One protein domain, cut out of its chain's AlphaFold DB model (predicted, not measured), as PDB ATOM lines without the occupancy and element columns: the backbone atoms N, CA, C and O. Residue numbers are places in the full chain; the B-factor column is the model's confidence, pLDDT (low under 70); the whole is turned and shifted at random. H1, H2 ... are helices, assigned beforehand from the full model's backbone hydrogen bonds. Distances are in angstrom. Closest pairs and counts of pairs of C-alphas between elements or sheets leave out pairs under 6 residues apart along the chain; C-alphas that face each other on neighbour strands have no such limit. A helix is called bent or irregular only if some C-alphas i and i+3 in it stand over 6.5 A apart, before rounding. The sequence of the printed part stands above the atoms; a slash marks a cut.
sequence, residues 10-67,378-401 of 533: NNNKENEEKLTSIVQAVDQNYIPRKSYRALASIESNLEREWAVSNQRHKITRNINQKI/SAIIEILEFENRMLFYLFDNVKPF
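Overview. This is residues 10 to 67 and 378 to 401 of the 533 residues of an uncharacterized protein of Rhizophagus irregularis (UniProt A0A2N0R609). A long helix, H3, makes the middle, and two helices, H1 and H4, cross it at different places along its length and touch each other, while the shorter H2 meets H3 at Glu 49 and forms a hairpin with it. The free end of H4, residues 379 to 383, sticks out together with Ser 378. The printed part has 82 residues with four named helices, in the order H1, H2, H3, H4, and no named strand, an all-helix class. It is compact, with a radius of gyration of the C-alphas of 12.7 A, and spans 36 by 33 by 19 A.

Arrangement. H1, residues 12 to 28, touches H3, residues 49 to 66, about perpendicular at 88 degrees, with residues 16 to 23 alone; the closest C-alphas, of Val 23 and Val 52, are 6.1 A apart. H2, residues 33 to 42, is close to H1 but not clearly touching, with the closest C-alphas, of Val 26 and Tyr 36, 7.8 A apart. H2 and H3 form a helical hairpin, opposite ways at a steep tilt of 41 degrees; H3 touches H2 with Glu 49 alone, its C-alpha 5.4 A from that of Arg 37, the closest pair. H3 is the hub, and the helix packing is mostly crossed. H4, residues 379 to 395, touches H3 about perpendicular at 82 degrees, closest at the C-alphas of Thr 60 and Arg 389, 6.2 A. H4 touches H1 at a steep tilt of 55 degrees, opposite ways, closest at the C-alphas of Gln 24 and Tyr 393, 6.9 A. H2 and H4 are apart. Every O i to N i+4 pair is within hydrogen-bond range in H1, H2 and H4, and 13 of 14 in H3.

Along the chain. H1 begins at C-alpha 12, (164.113, 196.668, 203.696), and is 24.1 A long; H2 is 14.5 A. H3 is 26.1 A long from C-alpha 49, (158.319, 191.035, 187.547). H4, 24.7 A, ends at C-alpha 395, (157.996, 214.962, 194.506).

Size, cuts and confidence. The C-alphas farthest apart, of Asn 10 and Ile 380, are 39.3 A apart. Residues 68 to 377 are not printed, and C-alphas 67 and 378 are 18.1 A apart across the cut. The link from H1 to H2 is tight and that from H2 to H3 short. Mean pLDDT of the printed part is 84.3; residues 10 to 12 and 397 to 401 are under 70.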
ATOM      1  N   ASN A  10     168.668 195.065 208.044       45.81
ATOM      2  CA  ASN A  10     169.055 196.389 207.525       45.81
ATOM      3  C   ASN A  10     168.677 196.654 206.049       45.81
ATOM      4  O   ASN A  10     168.881 197.768 205.583       45.81
ATOM      5  N   ASN A  11     168.067 195.702 205.324       54.50
ATOM      6  CA  ASN A  11     167.884 195.805 203.860       54.50
ATOM      7  C   ASN A  11     166.493 196.236 203.355       54.50
ATOM      8  O   ASN A  11     166.323 196.407 202.151       54.50
ATOM      9  N   ASN A  12     165.474 196.413 204.206       66.50
ATOM     10  CA  ASN A  12     164.113 196.668 203.696       66.50
ATOM     11  C   ASN A  12     163.973 198.023 202.987       66.50
ATOM     12  O   ASN A  12     163.308 198.100 201.959       66.50
ATOM     13  N   LYS A  13     164.618 199.073 203.507       76.56
ATOM     14  CA  LYS A  13     164.532 200.418 202.925       76.56
ATOM     15  C   LYS A  13     165.315 200.529 201.615       76.56
ATOM     16  O   LYS A  13     164.782 201.026 200.634       76.56
ATOM     17  N   GLU A  14     166.536 200.003 201.574       78.56
ATOM     18  CA  GLU A  14     167.379 200.011 200.370       78.56
ATOM     19  C   GLU A  14     166.778 199.148 199.245       78.56
ATOM     20  O   GLU A  14     166.746 199.561 198.086       78.56
ATOM     21  N   ASN A  15     166.194 197.992 199.588       83.25
ATOM     22  CA  ASN A  15     165.448 197.178 198.627       83.25
ATOM     23  C   ASN A  15     164.198 197.897 198.106       83.25
ATOM     24  O   ASN A  15     163.877 197.793 196.921       83.25
ATOM     25  N   GLU A  16     163.489 198.633 198.965       86.06
ATOM     26  CA  GLU A  16     162.331 199.422 198.555       86.06
ATOM     27  C   GLU A  16     162.728 200.587 197.631       86.06
ATOM     28  O   GLU A  16     162.067 200.817 196.615       86.06
ATOM     29  N   GLU A  17     163.834 201.276 197.915       85.94
ATOM     30  CA  GLU A  17     164.399 202.328 197.058       85.94
ATOM     31  C   GLU A  17     164.840 201.773 195.691       85.94
ATOM     32  O   GLU A  17     164.515 202.353 194.647       85.94
ATOM     33  N   LYS A  18     165.499 200.606 195.671       88.38
ATOM     34  CA  LYS A  18     165.866 199.887 194.439       88.38
ATOM     35  C   LYS A  18     164.631 199.529 193.613       88.38
ATOM     36  O   LYS A  18     164.578 199.846 192.426       88.38
ATOM     37  N   LEU A  19     163.622 198.902 194.224       90.81
ATOM     38  CA  LEU A  19     162.381 198.534 193.535       90.81
ATOM     39  C   LEU A  19     161.645 199.767 193.006       90.81
ATOM     40  O   LEU A  19     161.169 199.747 191.876       90.81
ATOM     41  N   THR A  20     161.599 200.854 193.776       91.56
ATOM     42  CA  THR A  20     160.979 202.118 193.347       91.56
ATOM     43  C   THR A  20     161.694 202.697 192.126       91.56
ATOM     44  O   THR A  20     161.036 203.095 191.168       91.56
ATOM     45  N   SER A  21     163.029 202.651 192.106       89.44
ATOM     46  CA  SER A  21     163.841 203.102 190.966       89.44
ATOM     47  C   SER A  21     163.610 202.246 189.714       89.44
ATOM     48  O   SER A  21     163.543 202.764 188.600       89.44
ATOM     49  N   ILE A  22     163.438 200.928 189.880       91.25
ATOM     50  CA  ILE A  22     163.088 200.022 188.778       91.25
ATOM     51  C   ILE A  22     161.698 200.358 188.227       91.25
ATOM     52  O   ILE A  22     161.541 200.451 187.011       91.25
ATOM     53  N   VAL A  23     160.695 200.556 189.092       91.94
ATOM     54  CA  VAL A  23     159.339 200.926 188.654       91.94
ATOM     55  C   VAL A  23     159.362 202.265 187.914       91.94
ATOM     56  O   VAL A  23     158.769 202.365 186.844       91.94
ATOM     57  N   GLN A  24     160.100 203.259 188.420       91.25
ATOM     58  CA  GLN A  24     160.283 204.549 187.751       91.25
ATOM     59  C   GLN A  24     160.879 204.375 186.350       91.25
ATOM     60  O   GLN A  24     160.351 204.931 185.390       91.25
ATOM     61  N   ALA A  25     161.939 203.573 186.202       89.81
ATOM     62  CA  ALA A  25     162.555 203.313 184.902       89.81
ATOM     63  C   ALA A  25     161.604 202.583 183.938       89.81
ATOM     64  O   ALA A  25     161.591 202.880 182.744       89.81
ATOM     65  N   VAL A  26     160.796 201.647 184.445       89.38
ATOM     66  CA  VAL A  26     159.778 200.933 183.659       89.38
ATOM     67  C   VAL A  26     158.685 201.885 183.176       89.38
ATOM     68  O   VAL A  26     158.376 201.875 181.986       89.38
ATOM     69  N   ASP A  27     158.137 202.721 184.062       88.62
ATOM     70  CA  ASP A  27     157.085 203.687 183.726       88.62
ATOM     71  C   ASP A  27     157.611 204.766 182.753       88.62
ATOM     72  O   ASP A  27     157.003 204.995 181.711       88.62
ATOM     73  N   GLN A  28     158.776 205.373 183.024       85.38
ATOM     74  CA  GLN A  28     159.357 206.445 182.193       85.38
ATOM     75  C   GLN A  28     159.704 206.003 180.766       85.38
ATOM     76  O   GLN A  28     159.649 206.811 179.839       85.38
ATOM     77  N   ASN A  29     160.077 204.734 180.591       86.06
ATOM     78  CA  ASN A  29     160.436 204.171 179.289       86.06
ATOM     79  C   ASN A  29     159.307 203.330 178.678       86.06
ATOM     80  O   ASN A  29     159.545 202.628 177.698       86.06
ATOM     81  N   TYR A  30     158.099 203.381 179.254       81.38
ATOM     82  CA  TYR A  30     156.921 202.650 178.784       81.38
ATOM     83  C   TYR A  30     157.191 201.152 178.554       81.38
ATOM     84  O   TYR A  30     156.700 200.564 177.596       81.38
ATOM     85  N   ILE A  31     157.995 200.515 179.416       85.62
ATOM     86  CA  ILE A  31     158.410 199.119 179.221       85.62
ATOM     87  C   ILE A  31     157.212 198.196 179.493       85.62
ATOM     88  O   ILE A  31     156.748 198.116 180.636       85.62
ATOM     89  N   PRO A  32     156.730 197.421 178.500       81.69
ATOM     90  CA  PRO A  32     155.620 196.506 178.718       81.69
ATOM     91  C   PRO A  32     155.980 195.427 179.737       81.69
ATOM     92  O   PRO A  32     157.088 194.888 179.728       81.69
ATOM     93  N   ARG A  33     155.009 195.010 180.554       82.69
ATOM     94  CA  ARG A  33     155.184 193.943 181.554       82.69
ATOM     95  C   ARG A  33     155.796 192.668 180.970       82.69
ATOM     96  O   ARG A  33     156.689 192.075 181.569       82.69
ATOM     97  N   LYS A  34     155.335 192.251 179.783       82.69
ATOM     98  CA  LYS A  34     155.871 191.084 179.064       82.69
ATOM     99  C   LYS A  34     157.345 191.276 178.695       82.69
ATOM    100  O   LYS A  34     158.129 190.346 178.861       82.69
ATOM    101  N   SER A  35     157.713 192.472 178.240       87.25
ATOM    102  CA  SER A  35     159.090 192.828 177.894       87.25
ATOM    103  C   SER A  35     159.983 192.839 179.131       87.25
ATOM    104  O   SER A  35     161.034 192.208 179.120       87.25
ATOM    105  N   TYR A  36     159.536 193.449 180.234       90.44
ATOM    106  CA  TYR A  36     160.279 193.418 181.494       90.44
ATOM    107  C   TYR A  36     160.440 191.988 182.026       90.44
ATOM    108  O   TYR A  36     161.534 191.591 182.415       90.44
ATOM    109  N   ARG A  37     159.377 191.173 181.981       89.25
ATOM    110  CA  ARG A  37     159.436 189.758 182.374       89.25
ATOM    111  C   ARG A  37     160.452 188.976 181.539       89.25
ATOM    112  O   ARG A  37     161.168 188.152 182.098       89.25
ATOM    113  N   ALA A  38     160.523 189.232 180.231       91.69
ATOM    114  CA  ALA A  38     161.524 188.626 179.358       91.69
ATOM    115  C   ALA A  38     162.948 189.072 179.737       91.69
ATOM    116  O   ALA A  38     163.817 188.221 179.907       91.69
ATOM    117  N   LEU A  39     163.176 190.367 179.976       91.38
ATOM    118  CA  LEU A  39     164.477 190.887 180.423       91.38
ATOM    119  C   LEU A  39     164.913 190.269 181.759       91.38
ATOM    120  O   LEU A  39     166.016 189.738 181.864       91.38
ATOM    121  N   ALA A  40     164.017 190.239 182.747       92.19
ATOM    122  CA  ALA A  40     164.266 189.635 184.057       92.19
ATOM    123  C   ALA A  40     164.371 188.097 184.028       92.19
ATOM    124  O   ALA A  40     164.703 187.479 185.039       92.19
ATOM    125  N   SER A  41     164.041 187.450 182.903       90.19
ATOM    126  CA  SER A  41     164.290 186.016 182.704       90.19
ATOM    127  C   SER A  41     165.707 185.728 182.203       90.19
ATOM    128  O   SER A  41     166.226 184.650 182.475       90.19
ATOM    129  N   ILE A  42     166.320 186.696 181.514       93.56
ATOM    130  CA  ILE A  42     167.672 186.600 180.956       93.56
ATOM    131  C   ILE A  42     168.703 187.049 181.996       93.56
ATOM    132  O   ILE A  42     169.693 186.361 182.215       93.56
ATOM    133  N   GLU A  43     168.458 188.179 182.660       91.44
ATOM    134  CA  GLU A  43     169.372 188.737 183.658       91.44
ATOM    135  C   GLU A  43     168.933 188.353 185.075       91.44
ATOM    136  O   GLU A  43     167.904 188.810 185.576       91.44
ATOM    137  N   SER A  44     169.737 187.520 185.739       85.00
ATOM    138  CA  SER A  44     169.445 187.010 187.086       85.00
ATOM    139  C   SER A  44     169.494 188.075 188.187       85.00
ATOM    140  O   SER A  44     168.862 187.890 189.226       85.00
ATOM    141  N   ASN A  45     170.206 189.184 187.958       86.69
ATOM    142  CA  ASN A  45     170.334 190.283 188.919       86.69
ATOM    143  C   ASN A  45     169.133 191.246 188.921       86.69
ATOM    144  O   ASN A  45     169.026 192.100 189.809       86.69
ATOM    145  N   LEU A  46     168.239 191.142 187.929       89.31
ATOM    146  CA  LEU A  46     167.013 191.933 187.882       89.31
ATOM    147  C   LEU A  46     165.951 191.352 188.817       89.31
ATOM    148  O   LEU A  46     165.752 190.140 188.910       89.31
ATOM    149  N   GLU A  47     165.217 192.249 189.472       91.56
ATOM    150  CA  GLU A  47     164.089 191.863 190.310       91.56
ATOM    151  C   GLU A  47     162.998 191.192 189.475       91.56
ATOM    152  O   GLU A  47     162.725 191.551 188.325       91.56
ATOM    153  N   ARG A  48     162.347 190.183 190.056       90.50
ATOM    154  CA  ARG A  48     161.285 189.461 189.355       90.50
ATOM    155  C   ARG A  48     160.094 190.382 189.120       90.50
ATOM    156  O   ARG A  48     159.729 191.192 189.967       90.50
ATOM    157  N   GLU A  49     159.433 190.188 187.983       91.00
ATOM    158  CA  GLU A  49     158.319 191.035 187.547       91.00
ATOM    159  C   GLU A  49     157.212 191.180 188.607       91.00
ATOM    160  O   GLU A  49     156.689 192.276 188.783       91.00
ATOM    161  N   TRP A  50     156.902 190.124 189.367       90.31
ATOM    162  CA  TRP A  50     155.895 190.191 190.431       90.31
ATOM    163  C   TRP A  50     156.271 191.183 191.547       90.31
ATOM    164  O   TRP A  50     155.392 191.855 192.084       90.31
ATOM    165  N   ALA A  51     157.560 191.317 191.877       90.56
ATOM    166  CA  ALA A  51     158.036 192.248 192.899       90.56
ATOM    167  C   ALA A  51     157.914 193.699 192.411       90.56
ATOM    168  O   ALA A  51     157.410 194.559 193.132       90.56
ATOM    169  N   VAL A  52     158.281 193.946 191.149       91.19
ATOM    170  CA  VAL A  52     158.125 195.251 190.485       91.19
ATOM    171  C   VAL A  52     156.648 195.641 190.378       91.19
ATOM    172  O   VAL A  52     156.280 196.765 190.713       91.19
ATOM    173  N   SER A  53     155.775 194.708 189.989       89.88
ATOM    174  CA  SER A  53     154.325 194.933 189.927       89.88
ATOM    175  C   SER A  53     153.733 195.253 191.305       89.88
ATOM    176  O   SER A  53     152.958 196.203 191.444       89.88
ATOM    177  N   ASN A  54     154.131 194.525 192.353       90.62
ATOM    178  CA  ASN A  54     153.692 194.805 193.721       90.62
ATOM    179  C   ASN A  54     154.127 196.197 194.193       90.62
ATOM    180  O   ASN A  54     153.312 196.920 194.773       90.62
ATOM    181  N   GLN A  55     155.366 196.602 193.894       92.50
ATOM    182  CA  GLN A  55     155.841 197.941 194.229       92.50
ATOM    183  C   GLN A  55     155.090 199.025 193.444       92.50
ATOM    184  O   GLN A  55     154.674 200.020 194.034       92.50
ATOM    185  N   ARG A  56     154.806 198.813 192.153       92.62
ATOM    186  CA  ARG A  56     153.980 199.729 191.342       92.62
ATOM    187  C   ARG A  56     152.583 199.918 191.933       92.62
ATOM    188  O   ARG A  56     152.102 201.048 192.021       92.62
ATOM    189  N   HIS A  57     151.946 198.843 192.403       91.50
ATOM    190  CA  HIS A  57     150.663 198.932 193.108       91.50
ATOM    191  C   HIS A  57     150.775 199.674 194.444       91.50
ATOM    192  O   HIS A  57     149.874 200.437 194.785       91.50
ATOM    193  N   LYS A  58     151.857 199.466 195.207       92.56
ATOM    194  CA  LYS A  58     152.110 200.193 196.461       92.56
ATOM    195  C   LYS A  58     152.233 201.696 196.203       92.56
ATOM    196  O   LYS A  58     151.511 202.468 196.824       92.56
ATOM    197  N   ILE A  59     153.053 202.090 195.230       92.19
ATOM    198  CA  ILE A  59     153.223 203.489 194.815       92.19
ATOM    199  C   ILE A  59     151.882 204.080 194.365       92.19
ATOM    200  O   ILE A  59     151.498 205.141 194.845       92.19
ATOM    201  N   THR A  60     151.134 203.366 193.515       91.81
ATOM    202  CA  THR A  60     149.821 203.819 193.020       91.81
ATOM    203  C   THR A  60     148.835 204.065 194.166       91.81
ATOM    204  O   THR A  60     148.179 205.099 194.198       91.81
ATOM    205  N   ARG A  61     148.753 203.162 195.153       91.88
ATOM    206  CA  ARG A  61     147.894 203.368 196.334       91.88
ATOM    207  C   ARG A  61     148.336 204.575 197.157       91.88
ATOM    208  O   ARG A  61     147.484 205.357 197.562       91.88
ATOM    209  N   ASN A  62     149.640 204.736 197.376       91.19
ATOM    210  CA  ASN A  62     150.184 205.847 198.156       91.19
ATOM    211  C   ASN A  62     149.891 207.200 197.499       91.19
ATOM    212  O   ASN A  62     149.477 208.133 198.181       91.19
ATOM    213  N   ILE A  63     150.097 207.320 196.183       91.50
ATOM    214  CA  ILE A  63     149.845 208.588 195.494       91.50
ATOM    215  C   ILE A  63     148.351 208.868 195.344       91.50
ATOM    216  O   ILE A  63     147.947 210.001 195.561       91.50
ATOM    217  N   ASN A  64     147.514 207.854 195.108       90.44
ATOM    218  CA  ASN A  64     146.061 208.041 195.017       90.44
ATOM    219  C   ASN A  64     145.418 208.428 196.363       90.44
ATOM    220  O   ASN A  64     144.310 208.951 196.378       90.44
ATOM    221  N   GLN A  65     146.091 208.189 197.494       89.75
ATOM    222  CA  GLN A  65     145.677 208.739 198.791       89.75
ATOM    223  C   GLN A  65     145.960 210.242 198.909       89.75
ATOM    224  O   GLN A  65     145.244 210.934 199.624       89.75
ATOM    225  N   LYS A  66     147.006 210.741 198.236       89.56
ATOM    226  CA  LYS A  66     147.374 212.166 198.220       89.56
ATOM    227  C   LYS A  66     146.610 212.938 197.137       89.56
ATOM    228  O   LYS A  66     146.199 214.063 197.376       89.56
ATOM    229  N   ILE A  67     146.444 212.330 195.962       88.50
ATOM    230  CA  ILE A  67     145.780 212.887 194.780       88.50
ATOM    231  C   ILE A  67     144.680 211.896 194.364       88.50
ATOM    232  O   ILE A  67     144.941 210.973 193.584       88.50
ATOM    233  N   SER A 378     139.432 200.469 183.598       72.56
ATOM    234  CA  SER A 378     139.266 201.363 182.444       72.56
ATOM    235  C   SER A 378     140.613 201.967 182.038       72.56
ATOM    236  O   SER A 378     141.369 202.401 182.906       72.56
ATOM    237  N   ALA A 379     140.869 202.085 180.730       73.38
ATOM    238  CA  ALA A 379     142.081 202.712 180.192       73.38
ATOM    239  C   ALA A 379     142.294 204.149 180.711       73.38
ATOM    240  O   ALA A 379     143.424 204.577 180.908       73.38
ATOM    241  N   ILE A 380     141.210 204.878 180.995       78.06
ATOM    242  CA  ILE A 380     141.264 206.238 181.560       78.06
ATOM    243  C   ILE A 380     141.855 206.227 182.971       78.06
ATOM    244  O   ILE A 380     142.696 207.060 183.297       78.06
ATOM    245  N   ILE A 381     141.455 205.257 183.797       80.31
ATOM    246  CA  ILE A 381     141.986 205.111 185.157       80.31
ATOM    247  C   ILE A 381     143.470 204.752 185.091       80.31
ATOM    248  O   ILE A 381     144.258 205.291 185.856       80.31
ATOM    249  N   GLU A 382     143.870 203.884 184.160       81.81
ATOM    250  CA  GLU A 382     145.279 203.517 183.982       81.81
ATOM    251  C   GLU A 382     146.151 204.708 183.561       81.81
ATOM    252  O   GLU A 382     147.269 204.843 184.067       81.81
ATOM    253  N   ILE A 383     145.636 205.582 182.688       84.38
ATOM    254  CA  ILE A 383     146.303 206.828 182.287       84.38
ATOM    255  C   ILE A 383     146.454 207.759 183.496       84.38
ATOM    256  O   ILE A 383     147.568 208.180 183.797       84.38
ATOM    257  N   LEU A 384     145.375 208.030 184.237       87.44
ATOM    258  CA  LEU A 384     145.421 208.922 185.404       87.44
ATOM    259  C   LEU A 384     146.307 208.364 186.531       87.44
ATOM    260  O   LEU A 384     147.111 209.092 187.109       87.44
ATOM    261  N   GLU A 385     146.243 207.057 186.807       88.69
ATOM    262  CA  GLU A 385     147.146 206.395 187.758       88.69
ATOM    263  C   GLU A 385     148.610 206.504 187.308       88.69
ATOM    264  O   GLU A 385     149.505 206.656 188.141       88.69
ATOM    265  N   PHE A 386     148.882 206.413 186.002       88.94
ATOM    266  CA  PHE A 386     150.221 206.629 185.463       88.94
ATOM    267  C   PHE A 386     150.698 208.066 185.649       88.94
ATOM    268  O   PHE A 386     151.814 208.255 186.129       88.94
ATOM    269  N   GLU A 387     149.870 209.062 185.342       88.69
ATOM    270  CA  GLU A 387     150.239 210.466 185.544       88.69
ATOM    271  C   GLU A 387     150.481 210.788 187.021       88.69
ATOM    272  O   GLU A 387     151.501 211.389 187.357       88.69
ATOM    273  N   ASN A 388     149.641 210.275 187.922       91.19
ATOM    274  CA  ASN A 388     149.874 210.385 189.360       91.19
ATOM    275  C   ASN A 388     151.217 209.755 189.766       91.19
ATOM    276  O   ASN A 388     151.986 210.358 190.512       91.19
ATOM    277  N   ARG A 389     151.572 208.567 189.253       91.31
ATOM    278  CA  ARG A 389     152.897 207.978 189.529       91.31
ATOM    279  C   ARG A 389     154.046 208.843 189.009       91.31
ATOM    280  O   ARG A 389     155.063 208.954 189.688       91.31
ATOM    281  N   MET A 390     153.889 209.492 187.858       88.94
ATOM    282  CA  MET A 390     154.892 210.436 187.354       88.94
ATOM    283  C   MET A 390     155.098 211.614 188.315       88.94
ATOM    284  O   MET A 390     156.245 211.977 188.580       88.94
ATOM    285  N   LEU A 391     154.023 212.136 188.917       88.00
ATOM    286  CA  LEU A 391     154.106 213.138 189.987       88.00
ATOM    287  C   LEU A 391     154.813 212.598 191.233       88.00
ATOM    288  O   LEU A 391     155.674 213.272 191.793       88.00
ATOM    289  N   PHE A 392     154.502 211.367 191.645       89.62
ATOM    290  CA  PHE A 392     155.170 210.719 192.775       89.62
ATOM    291  C   PHE A 392     156.697 210.697 192.595       89.62
ATOM    292  O   PHE A 392     157.430 211.048 193.516       89.62
ATOM    293  N   TYR A 393     157.184 210.356 191.397       87.56
ATOM    294  CA  TYR A 393     158.622 210.335 191.112       87.56
ATOM    295  C   TYR A 393     159.273 211.722 191.161       87.56
ATOM    296  O   TYR A 393     160.450 211.821 191.508       87.56
ATOM    297  N   LEU A 394     158.525 212.775 190.818       80.94
ATOM    298  CA  LEU A 394     158.997 214.158 190.878       80.94
ATOM    299  C   LEU A 394     159.090 214.664 192.323       80.94
ATOM    300  O   LEU A 394     160.091 215.276 192.685       80.94
ATOM    301  N   PHE A 395     158.078 214.398 193.153       74.31
ATOM    302  CA  PHE A 395     157.996 214.962 194.506       74.31
ATOM    303  C   PHE A 395     158.787 214.187 195.561       74.31
ATOM    304  O   PHE A 395     159.354 214.802 196.463       74.31
ATOM    305  N   ASP A 396     158.887 212.861 195.444       72.75
ATOM    306  CA  ASP A 396     159.582 212.042 196.447       72.75
ATOM    307  C   ASP A 396     161.101 211.917 196.169       72.75
ATOM    308  O   ASP A 396     161.777 211.091 196.782       72.75
ATOM    309  N   ASN A 397     161.667 212.755 195.279       57.50
ATOM    310  CA  ASN A 397     163.101 212.801 194.938       57.50
ATOM    311  C   ASN A 397     163.700 211.412 194.646       57.50
ATOM    312  O   ASN A 397     164.835 211.106 195.033       57.50
ATOM    313  N   VAL A 398     162.942 210.548 193.961       61.62
ATOM    314  CA  VAL A 398     163.439 209.225 193.572       61.62
ATOM    315  C   VAL A 398     164.604 209.443 192.607       61.62
ATOM    316  O   VAL A 398     164.415 209.964 191.505       61.62
ATOM    317  N   LYS A 399     165.829 209.114 193.049       53.44
ATOM    318  CA  LYS A 399     167.058 209.358 192.282       53.44
ATOM    319  C   LYS A 399     166.925 208.718 190.895       53.44
ATOM    320  O   LYS A 399     166.852 207.492 190.818       53.44
ATOM    321  N   PRO A 400     166.955 209.497 189.798       48.94
ATOM    322  CA  PRO A 400     166.959 208.911 188.470       48.94
ATOM    323  C   PRO A 400     168.252 208.111 188.299       48.94
ATOM    324  O   PRO A 400     169.346 208.625 188.531       48.94
ATOM    325  N   PHE A 401     168.139 206.853 187.873       46.78
ATOM    326  CA  PHE A 401     169.300 205.971 187.703       46.78
ATOM    327  C   PHE A 401     170.197 206.356 186.513       46.78
ATOM    328  O   PHE A 401     171.208 205.706 186.264       46.78
TER     329      PHE A 401